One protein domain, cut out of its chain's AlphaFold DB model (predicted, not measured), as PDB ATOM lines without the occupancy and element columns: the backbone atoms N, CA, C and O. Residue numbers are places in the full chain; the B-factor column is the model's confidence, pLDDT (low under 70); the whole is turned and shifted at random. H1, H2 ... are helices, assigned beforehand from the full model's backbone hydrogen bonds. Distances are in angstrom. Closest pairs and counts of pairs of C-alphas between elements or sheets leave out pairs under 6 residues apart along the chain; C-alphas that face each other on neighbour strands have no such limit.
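What this domain is: This is residues 20 to 120 of the 138 residues of an uncharacterized protein of Puccinia triticina (isolate 1-1 / race 1 (BBBD)) (UniProt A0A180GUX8). With little regular structure, a small cluster of three helices, H2 packing on H1 and H3, sits beside a long loop of residues 82 to 120 that folds back on itself; residues 96 to 105 stick out. The 101 printed residues, 35 in named elements, are all helix in class: H1, H2, H3, no named strand. The whole is compact, radius of gyration of the C-alphas 14.0 A, spanning 41 by 32 by 26 A.

How they stand to each other: H1, residues 26 to 41, touches H2, residues 47 to 57, closest C-alphas Ser 30 and Val 50 at 6.1 A; the tilt of 67 degrees is steep, only just short of about perpendicular, opposite ways. H2 touches H3, residues 74 to 81, closest C-alphas Val 53 and Tyr 80 at 5.6 A; the tilt of 34 degrees is shallow, only just short of steep, the same way. H1, with residues 33 to 37 alone, only just touches H3, with 3 pairs of C-alphas within 8 A, the closest Ser 37 and Met 79 at 6.4 A. Every O i to N i+4 pair in H1, H2 and H3 is within hydrogen-bond range. Residues 91 to 92 pair with 118 to 119, parallel.

Where its parts are: H1 begins at C-alpha 26 (34.373, 8.327, 1.698) and is 22.1 A long, H2 15.2 A, and H3 10.7 A, ending at C-alpha 81 (51.500, 13.724, 3.930).

The domain as a whole: The C-alphas farthest apart, Gly 23 and Gly 100, are 41.3 A apart. The printed part has no cut; the link H2 to H3 is long. Residues 67 to 74 and 87 to 120 have pLDDT under 70.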
ATOM      1  N   ARG A  20      43.232  10.230  -8.110       88.00
ATOM      2  CA  ARG A  20      42.950   8.865  -7.643       88.00
ATOM      3  C   ARG A  20      42.573   8.779  -6.162       88.00
ATOM      4  O   ARG A  20      41.957   7.801  -5.788       88.00
ATOM      5  N   ILE A  21      42.963   9.763  -5.344       89.00
ATOM      6  CA  ILE A  21      42.601   9.861  -3.922       89.00
ATOM      7  C   ILE A  21      41.348  10.720  -3.772       89.00
ATOM      8  O   ILE A  21      40.383  10.304  -3.142       89.00
ATOM      9  N   THR A  22      41.319  11.895  -4.413       87.69
ATOM     10  CA  THR A  22      40.178  12.820  -4.300       87.69
ATOM     11  C   THR A  22      38.900  12.285  -4.949       87.69
ATOM     12  O   THR A  22      37.815  12.747  -4.616       87.69
ATOM     13  N   GLY A  23      39.014  11.343  -5.891       88.56
ATOM     14  CA  GLY A  23      37.888  10.702  -6.572       88.56
ATOM     15  C   GLY A  23      37.327   9.455  -5.879       88.56
ATOM     16  O   GLY A  23      36.351   8.901  -6.374       88.56
ATOM     17  N   LEU A  24      37.922   8.994  -4.772       92.12
ATOM     18  CA  LEU A  24      37.388   7.862  -4.002       92.12
ATOM     19  C   LEU A  24      36.093   8.257  -3.283       92.12
ATOM     20  O   LEU A  24      35.920   9.429  -2.937       92.12
ATOM     21  N   SER A  25      35.211   7.286  -3.011       94.50
ATOM     22  CA  SER A  25      34.119   7.471  -2.039       94.50
ATOM     23  C   SER A  25      34.688   7.614  -0.624       94.50
ATOM     24  O   SER A  25      35.850   7.276  -0.387       94.50
ATOM     25  N   ASP A  26      33.900   8.117   0.324       91.69
ATOM     26  CA  ASP A  26      34.373   8.327   1.698       91.69
ATOM     27  C   ASP A  26      34.742   7.013   2.403       91.69
ATOM     28  O   ASP A  26      35.719   6.967   3.156       91.69
ATOM     29  N   GLU A  27      34.035   5.920   2.107       93.69
ATOM     30  CA  GLU A  27      34.331   4.588   2.643       93.69
ATOM     31  C   GLU A  27      35.644   4.046   2.075       93.69
ATOM     32  O   GLU A  27      36.498   3.558   2.819       93.69
ATOM     33  N   LEU A  28      35.833   4.172   0.757       94.12
ATOM     34  CA  LEU A  28      37.053   3.731   0.084       94.12
ATOM     35  C   LEU A  28      38.262   4.564   0.514       94.12
ATOM     36  O   LEU A  28      39.337   4.010   0.731       94.12
ATOM     37  N   LEU A  29      38.084   5.877   0.682       93.75
ATOM     38  CA  LEU A  29      39.121   6.780   1.168       93.75
ATOM     39  C   LEU A  29      39.537   6.427   2.600       93.75
ATOM     40  O   LEU A  29      40.726   6.285   2.880       93.75
ATOM     41  N   SER A  30      38.567   6.230   3.492       93.31
ATOM     42  CA  SER A  30      38.827   5.882   4.893       93.31
ATOM     43  C   SER A  30      39.492   4.511   5.023       93.31
ATOM     44  O   SER A  30      40.430   4.352   5.805       93.31
ATOM     45  N   SER A  31      39.058   3.536   4.219       94.06
ATOM     46  CA  SER A  31      39.685   2.214   4.141       94.06
ATOM     47  C   SER A  31      41.131   2.318   3.648       94.06
ATOM     48  O   SER A  31      42.040   1.826   4.310       94.06
ATOM     49  N   TYR A  32      41.366   3.064   2.563       94.12
ATOM     50  CA  TYR A  32      42.704   3.298   2.018       94.12
ATOM     51  C   TYR A  32      43.647   3.938   3.046       94.12
ATOM     52  O   TYR A  32      44.747   3.434   3.272       94.12
ATOM     53  N   ILE A  33      43.206   5.016   3.705       92.31
ATOM     54  CA  ILE A  33      43.966   5.690   4.767       92.31
ATOM     55  C   ILE A  33      44.271   4.714   5.911       92.31
ATOM     56  O   ILE A  33      45.391   4.700   6.428       92.31
ATOM     57  N   SER A  34      43.296   3.886   6.297       92.12
ATOM     58  CA  SER A  34      43.459   2.932   7.395       92.12
ATOM     59  C   SER A  34      44.485   1.856   7.060       92.12
ATOM     60  O   SER A  34      45.411   1.628   7.837       92.12
ATOM     61  N   SER A  35      44.375   1.247   5.876       91.94
ATOM     62  CA  SER A  35      45.322   0.242   5.394       91.94
ATOM     63  C   SER A  35      46.732   0.812   5.263       91.94
ATOM     64  O   SER A  35      47.670   0.211   5.781       91.94
ATOM     65  N   ALA A  36      46.882   1.997   4.662       88.94
ATOM     66  CA  ALA A  36      48.181   2.649   4.501       88.94
ATOM     67  C   ALA A  36      48.831   2.997   5.852       88.94
ATOM     68  O   ALA A  36      50.040   2.841   6.031       88.94
ATOM     69  N   SER A  37      48.036   3.446   6.829       87.50
ATOM     70  CA  SER A  37      48.521   3.695   8.188       87.50
ATOM     71  C   SER A  37      48.934   2.402   8.887       87.50
ATOM     72  O   SER A  37      49.989   2.358   9.515       87.50
ATOM     73  N   LYS A  38      48.111   1.354   8.799       88.69
ATOM     74  CA  LYS A  38      48.393   0.063   9.430       88.69
ATOM     75  C   LYS A  38      49.661  -0.573   8.872       88.69
ATOM     76  O   LYS A  38      50.460  -1.094   9.638       88.69
ATOM     77  N   GLU A  39      49.861  -0.508   7.560       86.69
ATOM     78  CA  GLU A  39      51.068  -1.022   6.910       86.69
ATOM     79  C   GLU A  39      52.328  -0.313   7.416       86.69
ATOM     80  O   GLU A  39      53.347  -0.955   7.644       86.69
ATOM     81  N   PHE A  40      52.246   1.001   7.643       80.94
ATOM     82  CA  PHE A  40      53.406   1.791   8.036       80.94
ATOM     83  C   PHE A  40      53.734   1.747   9.529       80.94
ATOM     84  O   PHE A  40      54.903   1.659   9.891       80.94
ATOM     85  N   TYR A  41      52.727   1.851  10.399       80.81
ATOM     86  CA  TYR A  41      52.939   1.873  11.851       80.81
ATOM     87  C   TYR A  41      52.800   0.495  12.500       80.81
ATOM     88  O   TYR A  41      53.024   0.375  13.701       80.81
ATOM     89  N   HIS A  42      52.388  -0.520  11.733       82.88
ATOM     90  CA  HIS A  42      52.051  -1.861  12.225       82.88
ATOM     91  C   HIS A  42      50.992  -1.860  13.342       82.88
ATOM     92  O   HIS A  42      50.908  -2.792  14.136       82.88
ATOM     93  N   ASP A  43      50.169  -0.811  13.387       84.38
ATOM     94  CA  ASP A  43      49.186  -0.554  14.432       84.38
ATOM     95  C   ASP A  43      47.922   0.076  13.832       84.38
ATOM     96  O   ASP A  43      47.986   0.874  12.887       84.38
ATOM     97  N   GLU A  44      46.767  -0.280  14.390       85.75
ATOM     98  CA  GLU A  44      45.468   0.168  13.892       85.75
ATOM     99  C   GLU A  44      45.274   1.666  14.173       85.75
ATOM    100  O   GLU A  44      45.394   2.111  15.321       85.75
ATOM    101  N   PRO A  45      44.980   2.487  13.151       87.44
ATOM    102  CA  PRO A  45      44.705   3.893  13.376       87.44
ATOM    103  C   PRO A  45      43.393   4.069  14.137       87.44
ATOM    104  O   PRO A  45      42.410   3.353  13.942       87.44
ATOM    105  N   LYS A  46      43.347   5.091  14.991       89.00
ATOM    106  CA  LYS A  46      42.116   5.429  15.710       89.00
ATOM    107  C   LYS A  46      41.088   5.999  14.724       89.00
ATOM    108  O   LYS A  46      41.473   6.801  13.870       89.00
ATOM    109  N   PRO A  47      39.780   5.730  14.896       88.12
ATOM    110  CA  PRO A  47      38.747   6.232  13.985       88.12
ATOM    111  C   PRO A  47      38.796   7.752  13.766       88.12
ATOM    112  O   PRO A  47      38.700   8.221  12.637       88.12
ATOM    113  N   LEU A  48      39.047   8.530  14.825       87.25
ATOM    114  CA  LEU A  48      39.156   9.990  14.732       87.25
ATOM    115  C   LEU A  48      40.397  10.448  13.939       87.25
ATOM    116  O   LEU A  48      40.347  11.495  13.303       87.25
ATOM    117  N   GLN A  49      41.497   9.682  13.938       87.00
ATOM    118  CA  GLN A  49      42.667   9.987  13.102       87.00
ATOM    119  C   GLN A  49      42.310   9.820  11.623       87.00
ATOM    120  O   GLN A  49      42.548  10.731  10.835       87.00
ATOM    121  N   VAL A  50      41.669   8.702  11.269       90.69
ATOM    122  CA  VAL A  50      41.210   8.427   9.898       90.69
ATOM    123  C   VAL A  50      40.218   9.493   9.442       90.69
ATOM    124  O   VAL A  50      40.414  10.092   8.393       90.69
ATOM    125  N   GLN A  51      39.215   9.803  10.267       89.81
ATOM    126  CA  GLN A  51      38.221  10.836   9.969       89.81
ATOM    127  C   GLN A  51      38.867  12.204   9.720       89.81
ATOM    128  O   GLN A  51      38.491  12.903   8.781       89.81
ATOM    129  N   THR A  52      39.856  12.575  10.535       88.38
ATOM    130  CA  THR A  52      40.573  13.847  10.373       88.38
ATOM    131  C   THR A  52      41.316  13.887   9.041       88.38
ATOM    132  O   THR A  52      41.202  14.857   8.297       88.38
ATOM    133  N   VAL A  53      42.055  12.827   8.711       89.81
ATOM    134  CA  VAL A  53      42.817  12.754   7.459       89.81
ATOM    135  C   VAL A  53      41.882  12.745   6.247       89.81
ATOM    136  O   VAL A  53      42.186  13.404   5.254       89.81
ATOM    137  N   SER A  54      40.728  12.077   6.332       91.50
ATOM    138  CA  SER A  54      39.694  12.118   5.292       91.50
ATOM    139  C   SER A  54      39.172  13.541   5.071       91.50
ATOM    140  O   SER A  54      39.150  14.000   3.931       91.50
ATOM    141  N   ALA A  55      38.840  14.280   6.136       88.00
ATOM    142  CA  ALA A  55      38.403  15.677   6.036       88.00
ATOM    143  C   ALA A  55      39.486  16.569   5.393       88.00
ATOM    144  O   ALA A  55      39.215  17.320   4.450       88.00
ATOM    145  N   LEU A  56      40.749  16.411   5.808       87.81
ATOM    146  CA  LEU A  56      41.885  17.109   5.194       87.81
ATOM    147  C   LEU A  56      42.058  16.741   3.711       87.81
ATOM    148  O   LEU A  56      42.388  17.599   2.887       87.81
ATOM    149  N   ALA A  57      41.819  15.482   3.337       88.62
ATOM    150  CA  ALA A  57      41.894  15.018   1.952       88.62
ATOM    151  C   ALA A  57      40.772  15.577   1.066       88.62
ATOM    152  O   ALA A  57      40.974  15.775  -0.134       88.62
ATOM    153  N   ARG A  58      39.619  15.905   1.660       87.69
ATOM    154  CA  ARG A  58      38.533  16.657   1.013       87.69
ATOM    155  C   ARG A  58      38.799  18.165   0.942       87.69
ATOM    156  O   ARG A  58      38.069  18.883   0.264       87.69
ATOM    157  N   GLY A  59      39.874  18.645   1.569       85.19
ATOM    158  CA  GLY A  59      40.220  20.065   1.624       85.19
ATOM    159  C   GLY A  59      39.383  20.855   2.630       85.19
ATOM    160  O   GLY A  59      39.299  22.082   2.516       85.19
ATOM    161  N   GLU A  60      38.763  20.160   3.586       84.44
ATOM    162  CA  GLU A  60      37.992  20.750   4.674       84.44
ATOM    163  C   GLU A  60      38.911  21.279   5.778       84.44
ATOM    164  O   GLU A  60      40.019  20.787   5.999       84.44
ATOM    165  N   ASN A  61      38.425  22.285   6.505       79.44
ATOM    166  CA  ASN A  61      39.077  22.749   7.723       79.44
ATOM    167  C   ASN A  61      38.513  21.950   8.901       79.44
ATOM    168  O   ASN A  61      37.315  22.026   9.175       79.44
ATOM    169  N   CYS A  62      39.362  21.218   9.615       73.56
ATOM    170  CA  CYS A  62      38.956  20.404  10.758       73.56
ATOM    171  C   CYS A  62      39.600  20.895  12.062       73.56
ATOM    172  O   CYS A  62      40.775  21.254  12.091       73.56
ATOM    173  N   PHE A  63      38.838  20.853  13.159       76.38
ATOM    174  CA  PHE A  63      39.346  21.054  14.517       76.38
ATOM    175  C   PHE A  63      39.245  19.740  15.285       76.38
ATOM    176  O   PHE A  63      38.152  19.206  15.470       76.38
ATOM    177  N   VAL A  64      40.377  19.218  15.755       70.88
ATOM    178  CA  VAL A  64      40.423  17.940  16.475       70.88
ATOM    179  C   VAL A  64      40.705  18.182  17.949       70.88
ATOM    180  O   VAL A  64      41.809  18.567  18.334       70.88
ATOM    181  N   ARG A  65      39.718  17.901  18.806       76.88
ATOM    182  CA  ARG A  65      39.915  17.898  20.260       76.88
ATOM    183  C   ARG A  65      40.347  16.510  20.721       76.88
ATOM    184  O   ARG A  65      39.523  15.605  20.817       76.88
ATOM    185  N   ALA A  66      41.626  16.351  21.050       70.38
ATOM    186  CA  ALA A  66      42.167  15.080  21.523       70.38
ATOM    187  C   ALA A  66      43.180  15.246  22.670       70.38
ATOM    188  O   ALA A  66      43.952  16.209  22.714       70.38
ATOM    189  N   GLY A  67      43.197  14.273  23.590       64.56
ATOM    190  CA  GLY A  67      44.107  14.235  24.741       64.56
ATOM    191  C   GLY A  67      45.589  14.095  24.362       64.56
ATOM    192  O   GLY A  67      45.949  13.902  23.192       64.56
ATOM    193  N   THR A  68      46.486  14.230  25.339       61.56
ATOM    194  CA  THR A  68      47.915  13.895  25.183       61.56
ATOM    195  C   THR A  68      48.077  12.409  24.818       61.56
ATOM    196  O   THR A  68      47.202  11.596  25.104       61.56
ATOM    197  N   GLY A  69      49.123  12.051  24.065       62.56
ATOM    198  CA  GLY A  69      49.330  10.668  23.591       62.56
ATOM    199  C   GLY A  69      48.379  10.190  22.479       62.56
ATOM    200  O   GLY A  69      48.448   9.045  22.046       62.56
ATOM    201  N   PHE A  70      47.494  11.050  21.959       61.91
ATOM    202  CA  PHE A  70      46.587  10.679  20.864       61.91
ATOM    203  C   PHE A  70      47.274  10.576  19.487       61.91
ATOM    204  O   PHE A  70      46.669  10.094  18.535       61.91
ATOM    205  N   GLY A  71      48.523  11.037  19.362       60.75
ATOM    206  CA  GLY A  71      49.213  11.115  18.071       60.75
ATOM    207  C   GLY A  71      48.670  12.231  17.171       60.75
ATOM    208  O   GLY A  71      48.610  12.056  15.961       60.75
ATOM    209  N   LYS A  72      48.246  13.362  17.762       67.25
ATOM    210  CA  LYS A  72      47.648  14.506  17.044       67.25
ATOM    211  C   LYS A  72      48.557  15.053  15.944       67.25
ATOM    212  O   LYS A  72      48.119  15.193  14.817       67.25
ATOM    213  N   THR A  73      49.812  15.339  16.276       62.59
ATOM    214  CA  THR A  73      50.740  15.995  15.349       62.59
ATOM    215  C   THR A  73      51.520  14.985  14.520       62.59
ATOM    216  O   THR A  73      51.544  15.114  13.303       62.59
ATOM    217  N   ALA A  74      52.081  13.952  15.159       64.50
ATOM    218  CA  ALA A  74      52.863  12.924  14.473       64.50
ATOM    219  C   ALA A  74      51.989  12.097  13.517       64.50
ATOM    220  O   ALA A  74      52.169  12.124  12.308       64.50
ATOM    221  N   ARG A  75      50.949  11.430  14.035       75.88
ATOM    222  CA  ARG A  75      50.220  10.415  13.263       75.88
ATOM    223  C   ARG A  75      49.291  11.016  12.203       75.88
ATOM    224  O   ARG A  75      49.293  10.547  11.075       75.88
ATOM    225  N   ILE A  76      48.533  12.071  12.522       81.00
ATOM    226  CA  ILE A  76      47.592  12.687  11.560       81.00
ATOM    227  C   ILE A  76      48.343  13.382  10.414       81.00
ATOM    228  O   ILE A  76      47.997  13.178   9.250       81.00
ATOM    229  N   SER A  77      49.381  14.169  10.719       77.69
ATOM    230  CA  SER A  77      50.132  14.906   9.691       77.69
ATOM    231  C   SER A  77      50.902  13.963   8.770       77.69
ATOM    232  O   SER A  77      50.888  14.154   7.555       77.69
ATOM    233  N   GLU A  78      51.525  12.920   9.322       79.88
ATOM    234  CA  GLU A  78      52.234  11.906   8.535       79.88
ATOM    235  C   GLU A  78      51.274  11.097   7.650       79.88
ATOM    236  O   GLU A  78      51.548  10.913   6.462       79.88
ATOM    237  N   MET A  79      50.117  10.669   8.178       85.88
ATOM    238  CA  MET A  79      49.080   9.994   7.385       85.88
ATOM    239  C   MET A  79      48.604  10.869   6.218       85.88
ATOM    240  O   MET A  79      48.458  10.371   5.103       85.88
ATOM    241  N   TYR A  80      48.401  12.169   6.450       86.38
ATOM    242  CA  TYR A  80      47.992  13.107   5.405       86.38
ATOM    243  C   TYR A  80      49.095  13.351   4.365       86.38
ATOM    244  O   TYR A  80      48.831  13.312   3.163       86.38
ATOM    245  N   PHE A  81      50.341  13.541   4.806       82.25
ATOM    246  CA  PHE A  81      51.500  13.724   3.930       82.25
ATOM    247  C   PHE A  81      51.666  12.560   2.944       82.25
ATOM    248  O   PHE A  81      51.936  12.767   1.760       82.25
ATOM    249  N   LYS A  82      51.424  11.328   3.399       82.69
ATOM    250  CA  LYS A  82      51.532  10.126   2.563       82.69
ATOM    251  C   LYS A  82      50.492  10.011   1.451       82.69
ATOM    252  O   LYS A  82      50.660   9.186   0.556       82.69
ATOM    253  N   LEU A  83      49.442  10.830   1.466       86.25
ATOM    254  CA  LEU A  83      48.465  10.855   0.378       86.25
ATOM    255  C   LEU A  83      49.008  11.546  -0.885       86.25
ATOM    256  O   LEU A  83      48.466  11.360  -1.981       86.25
ATOM    257  N   PHE A  84      50.076  12.336  -0.765       84.38
ATOM    258  CA  PHE A  84      50.690  13.024  -1.895       84.38
ATOM    259  C   PHE A  84      51.648  12.103  -2.662       84.38
ATOM    260  O   PHE A  84      52.348  11.271  -2.101       84.38
ATOM    261  N   SER A  85      51.691  12.260  -3.988       73.81
ATOM    262  CA  SER A  85      52.643  11.542  -4.864       73.81
ATOM    263  C   SER A  85      53.908  12.342  -5.162       73.81
ATOM    264  O   SER A  85      54.724  11.938  -5.984       73.81
ATOM    265  N   SER A  86      54.025  13.520  -4.563       71.94
ATOM    266  CA  SER A  86      55.063  14.507  -4.827       71.94
ATOM    267  C   SER A  86      55.552  15.051  -3.495       71.94
ATOM    268  O   SER A  86      54.836  14.971  -2.498       71.94
ATOM    269  N   GLN A  87      56.757  15.611  -3.473       68.25
ATOM    270  CA  GLN A  87      57.268  16.273  -2.277       68.25
ATOM    271  C   GLN A  87      56.402  17.499  -1.978       68.25
ATOM    272  O   GLN A  87      56.280  18.400  -2.808       68.25
ATOM    273  N   VAL A  88      55.776  17.503  -0.804       67.38
ATOM    274  CA  VAL A  88      54.962  18.613  -0.303       67.38
ATOM    275  C   VAL A  88      55.520  19.100   1.022       67.38
ATOM    276  O   VAL A  88      56.172  18.350   1.739       67.38
ATOM    277  N   ILE A  89      55.265  20.358   1.363       66.19
ATOM    278  CA  ILE A  89      55.637  20.899   2.670       66.19
ATOM    279  C   ILE A  89      54.358  21.002   3.493       66.19
ATOM    280  O   ILE A  89      53.435  21.728   3.118       66.19
ATOM    281  N   VAL A  90      54.303  20.269   4.603       66.06
ATOM    282  CA  VAL A  90      53.222  20.365   5.590       66.06
ATOM    283  C   VAL A  90      53.738  21.198   6.758       66.06
ATOM    284  O   VAL A  90      54.660  20.792   7.463       66.06
ATOM    285  N   LEU A  91      53.162  22.385   6.937       65.25
ATOM    286  CA  LEU A  91      53.475  23.276   8.052       65.25
ATOM    287  C   LEU A  91      52.566  22.938   9.230       65.25
ATOM    288  O   LEU A  91      51.367  23.176   9.149       65.25
ATOM    289  N   VAL A  92      53.126  22.437  10.328       66.75
ATOM    290  CA  VAL A  92      52.371  22.214  11.569       66.75
ATOM    291  C   VAL A  92      52.706  23.327  12.558       66.75
ATOM    292  O   VAL A  92      53.877  23.575  12.855       66.75
ATOM    293  N   LEU A  93      51.679  24.019  13.056       62.25
ATOM    294  CA  LEU A  93      51.825  25.139  13.982       62.25
ATOM    295  C   LEU A  93      51.529  24.656  15.402       62.25
ATOM    296  O   LEU A  93      50.382  24.639  15.837       62.25
ATOM    297  N   ASN A  94      52.570  24.275  16.141       59.47
ATOM    298  CA  ASN A  94      52.416  23.910  17.547       59.47
ATOM    299  C   ASN A  94      52.496  25.171  18.439       59.47
ATOM    300  O   ASN A  94      53.535  25.835  18.444       59.47
ATOM    301  N   PRO A  95      51.444  25.518  19.206       47.97
ATOM    302  CA  PRO A  95      51.427  26.708  20.063       47.97
ATOM    303  C   PRO A  95      52.175  26.553  21.401       47.97
ATOM    304  O   PRO A  95      52.203  27.502  22.182       47.97
ATOM    305  N   LEU A  96      52.746  25.387  21.724       53.75
ATOM    306  CA  LEU A  96      53.374  25.149  23.029       53.75
ATOM    307  C   LEU A  96      54.896  25.355  23.005       53.75
ATOM    308  O   LEU A  96      55.636  24.426  22.700       53.75
ATOM    309  N   ASP A  97      55.353  26.524  23.464       51.84
ATOM    310  CA  ASP A  97      56.720  26.696  24.002       51.84
ATOM    311  C   ASP A  97      56.889  25.970  25.371       51.84
ATOM    312  O   ASP A  97      57.998  25.872  25.887       51.84
ATOM    313  N   SER A  98      55.807  25.442  25.970       45.94
ATOM    314  CA  SER A  98      55.770  24.896  27.346       45.94
ATOM    315  C   SER A  98      55.842  23.363  27.470       45.94
ATOM    316  O   SER A  98      55.808  22.851  28.585       45.94
ATOM    317  N   LEU A  99      55.923  22.618  26.362       49.38
ATOM    318  CA  LEU A  99      56.255  21.177  26.348       49.38
ATOM    319  C   LEU A  99      57.745  21.016  26.012       49.38
ATOM    320  O   LEU A  99      58.099  20.329  25.055       49.38
ATOM    321  N   GLY A 100      58.571  21.781  26.736       39.09
ATOM    322  CA  GLY A 100      59.989  21.998  26.469       39.09
ATOM    323  C   GLY A 100      60.728  20.697  26.223       39.09
ATOM    324  O   GLY A 100      60.546  19.762  26.987       39.09
ATOM    325  N   ASP A 101      61.503  20.682  25.142       51.50
ATOM    326  CA  ASP A 101      62.428  19.649  24.676       51.50
ATOM    327  C   ASP A 101      61.934  18.195  24.611       51.50
ATOM    328  O   ASP A 101      62.498  17.466  23.827       51.50
ATOM    329  N   ASP A 102      60.848  17.770  25.257       46.56
ATOM    330  CA  ASP A 102      60.295  16.409  25.210       46.56
ATOM    331  C   ASP A 102      59.372  16.176  24.002       46.56
ATOM    332  O   ASP A 102      58.963  15.051  23.711       46.56
ATOM    333  N   GLN A 103      59.093  17.228  23.224       41.41
ATOM    334  CA  GLN A 103      58.933  17.076  21.777       41.41
ATOM    335  C   GLN A 103      60.315  17.164  21.123       41.41
ATOM    336  O   GLN A 103      60.559  18.020  20.269       41.41
ATOM    337  N   VAL A 104      61.230  16.278  21.538       34.03
ATOM    338  CA  VAL A 104      62.465  16.032  20.800       34.03
ATOM    339  C   VAL A 104      61.999  15.509  19.458       34.03
ATOM    340  O   VAL A 104      61.506  14.389  19.353       34.03
ATOM    341  N   ILE A 105      62.071  16.389  18.466       36.06
ATOM    342  CA  ILE A 105      62.496  16.072  17.121       36.06
ATOM    343  C   ILE A 105      62.047  14.662  16.705       36.06
ATOM    344  O   ILE A 105      62.795  13.695  16.822       36.06
ATOM    345  N   ILE A 106      60.852  14.552  16.117       30.30
ATOM    346  CA  ILE A 106      60.689  13.545  15.065       30.30
ATOM    347  C   ILE A 106      61.524  14.072  13.895       30.30
ATOM    348  O   ILE A 106      61.017  14.599  12.908       30.30
ATOM    349  N   LEU A 107      62.848  14.008  14.052       32.56
ATOM    350  CA  LEU A 107      63.698  13.817  12.912       32.56
ATOM    351  C   LEU A 107      63.294  12.435  12.456       32.56
ATOM    352  O   LEU A 107      63.357  11.430  13.162       32.56
ATOM    353  N   VAL A 108      62.830  12.458  11.234       33.28
ATOM    354  CA  VAL A 108      62.866  11.409  10.246       33.28
ATOM    355  C   VAL A 108      64.291  10.817  10.122       33.28
ATOM    356  O   VAL A 108      64.791  10.652   9.023       33.28
ATOM    357  N   ASP A 109      64.982  10.482  11.216       25.03
ATOM    358  CA  ASP A 109      66.376  10.008  11.213       25.03
ATOM    359  C   ASP A 109      66.500   8.528  10.824       25.03
ATOM    360  O   ASP A 109      67.579   7.945  10.869       25.03
ATOM    361  N   ALA A 110      65.411   7.908  10.368       29.44
ATOM    362  CA  ALA A 110      65.439   6.563   9.800       29.44
ATOM    363  C   ALA A 110      64.745   6.446   8.435       29.44
ATOM    364  O   ALA A 110      64.532   5.330   7.965       29.44
ATOM    365  N   ILE A 111      64.402   7.557   7.766       32.88
ATOM    366  CA  ILE A 111      63.929   7.494   6.376       32.88
ATOM    367  C   ILE A 111      64.863   8.335   5.508       32.88
ATOM    368  O   ILE A 111      64.851   9.560   5.617       32.88
ATOM    369  N   PRO A 112      65.644   7.719   4.606       28.97
ATOM    370  CA  PRO A 112      66.431   8.444   3.623       28.97
ATOM    371  C   PRO A 112      65.489   8.959   2.527       28.97
ATOM    372  O   PRO A 112      65.512   8.475   1.403       28.97
ATOM    373  N   LEU A 113      64.602   9.900   2.854       31.62
ATOM    374  CA  LEU A 113      63.776  10.616   1.887       31.62
ATOM    375  C   LEU A 113      63.630  12.086   2.312       31.62
ATOM    376  O   LEU A 113      63.556  12.377   3.505       31.62
ATOM    377  N   PRO A 114      63.577  13.025   1.352       31.59
ATOM    378  CA  PRO A 114      63.603  14.464   1.602       31.59
ATOM    379  C   PRO A 114      62.246  14.949   2.129       31.59
ATOM    380  O   PRO A 114      61.450  15.541   1.403       31.59
ATOM    381  N   VAL A 115      61.948  14.670   3.395       36.53
ATOM    382  CA  VAL A 115      60.778  15.219   4.083       36.53
ATOM    383  C   VAL A 115      61.227  16.466   4.840       36.53
ATOM    384  O   VAL A 115      61.837  16.372   5.902       36.53
ATOM    385  N   GLN A 116      60.968  17.654   4.288       33.38
ATOM    386  CA  GLN A 116      61.191  18.909   5.009       33.38
ATOM    387  C   GLN A 116      59.955  19.237   5.852       33.38
ATOM    388  O   GLN A 116      58.973  19.790   5.357       33.38
ATOM    389  N   TYR A 117      60.007  18.902   7.140       38.91
ATOM    390  CA  TYR A 117      59.100  19.469   8.134       38.91
ATOM    391  C   TYR A 117      59.576  20.882   8.481       38.91
ATOM    392  O   TYR A 117      60.703  21.066   8.936       38.91
ATOM    393  N   ALA A 118      58.723  21.887   8.286       35.97
ATOM    394  CA  ALA A 118      58.956  23.226   8.814       35.97
ATOM    395  C   ALA A 118      58.071  23.410  10.050       35.97
ATOM    396  O   ALA A 118      56.851  23.489   9.935       35.97
ATOM    397  N   VAL A 119      58.679  23.460  11.233       37.75
ATOM    398  CA  VAL A 119      57.999  23.833  12.479       37.75
ATOM    399  C   VAL A 119      58.201  25.333  12.676       37.75
ATOM    400  O   VAL A 119      59.331  25.788  12.853       37.75
ATOM    401  N   CYS A 120      57.127  26.124  12.610       32.44
ATOM    402  CA  CYS A 120      57.201  27.575  12.798       32.44
ATOM    403  C   CYS A 120      56.731  27.958  14.208       32.44
ATOM    404  O   CYS A 120      55.598  27.661  14.590       32.44
TER     405      CYS A 120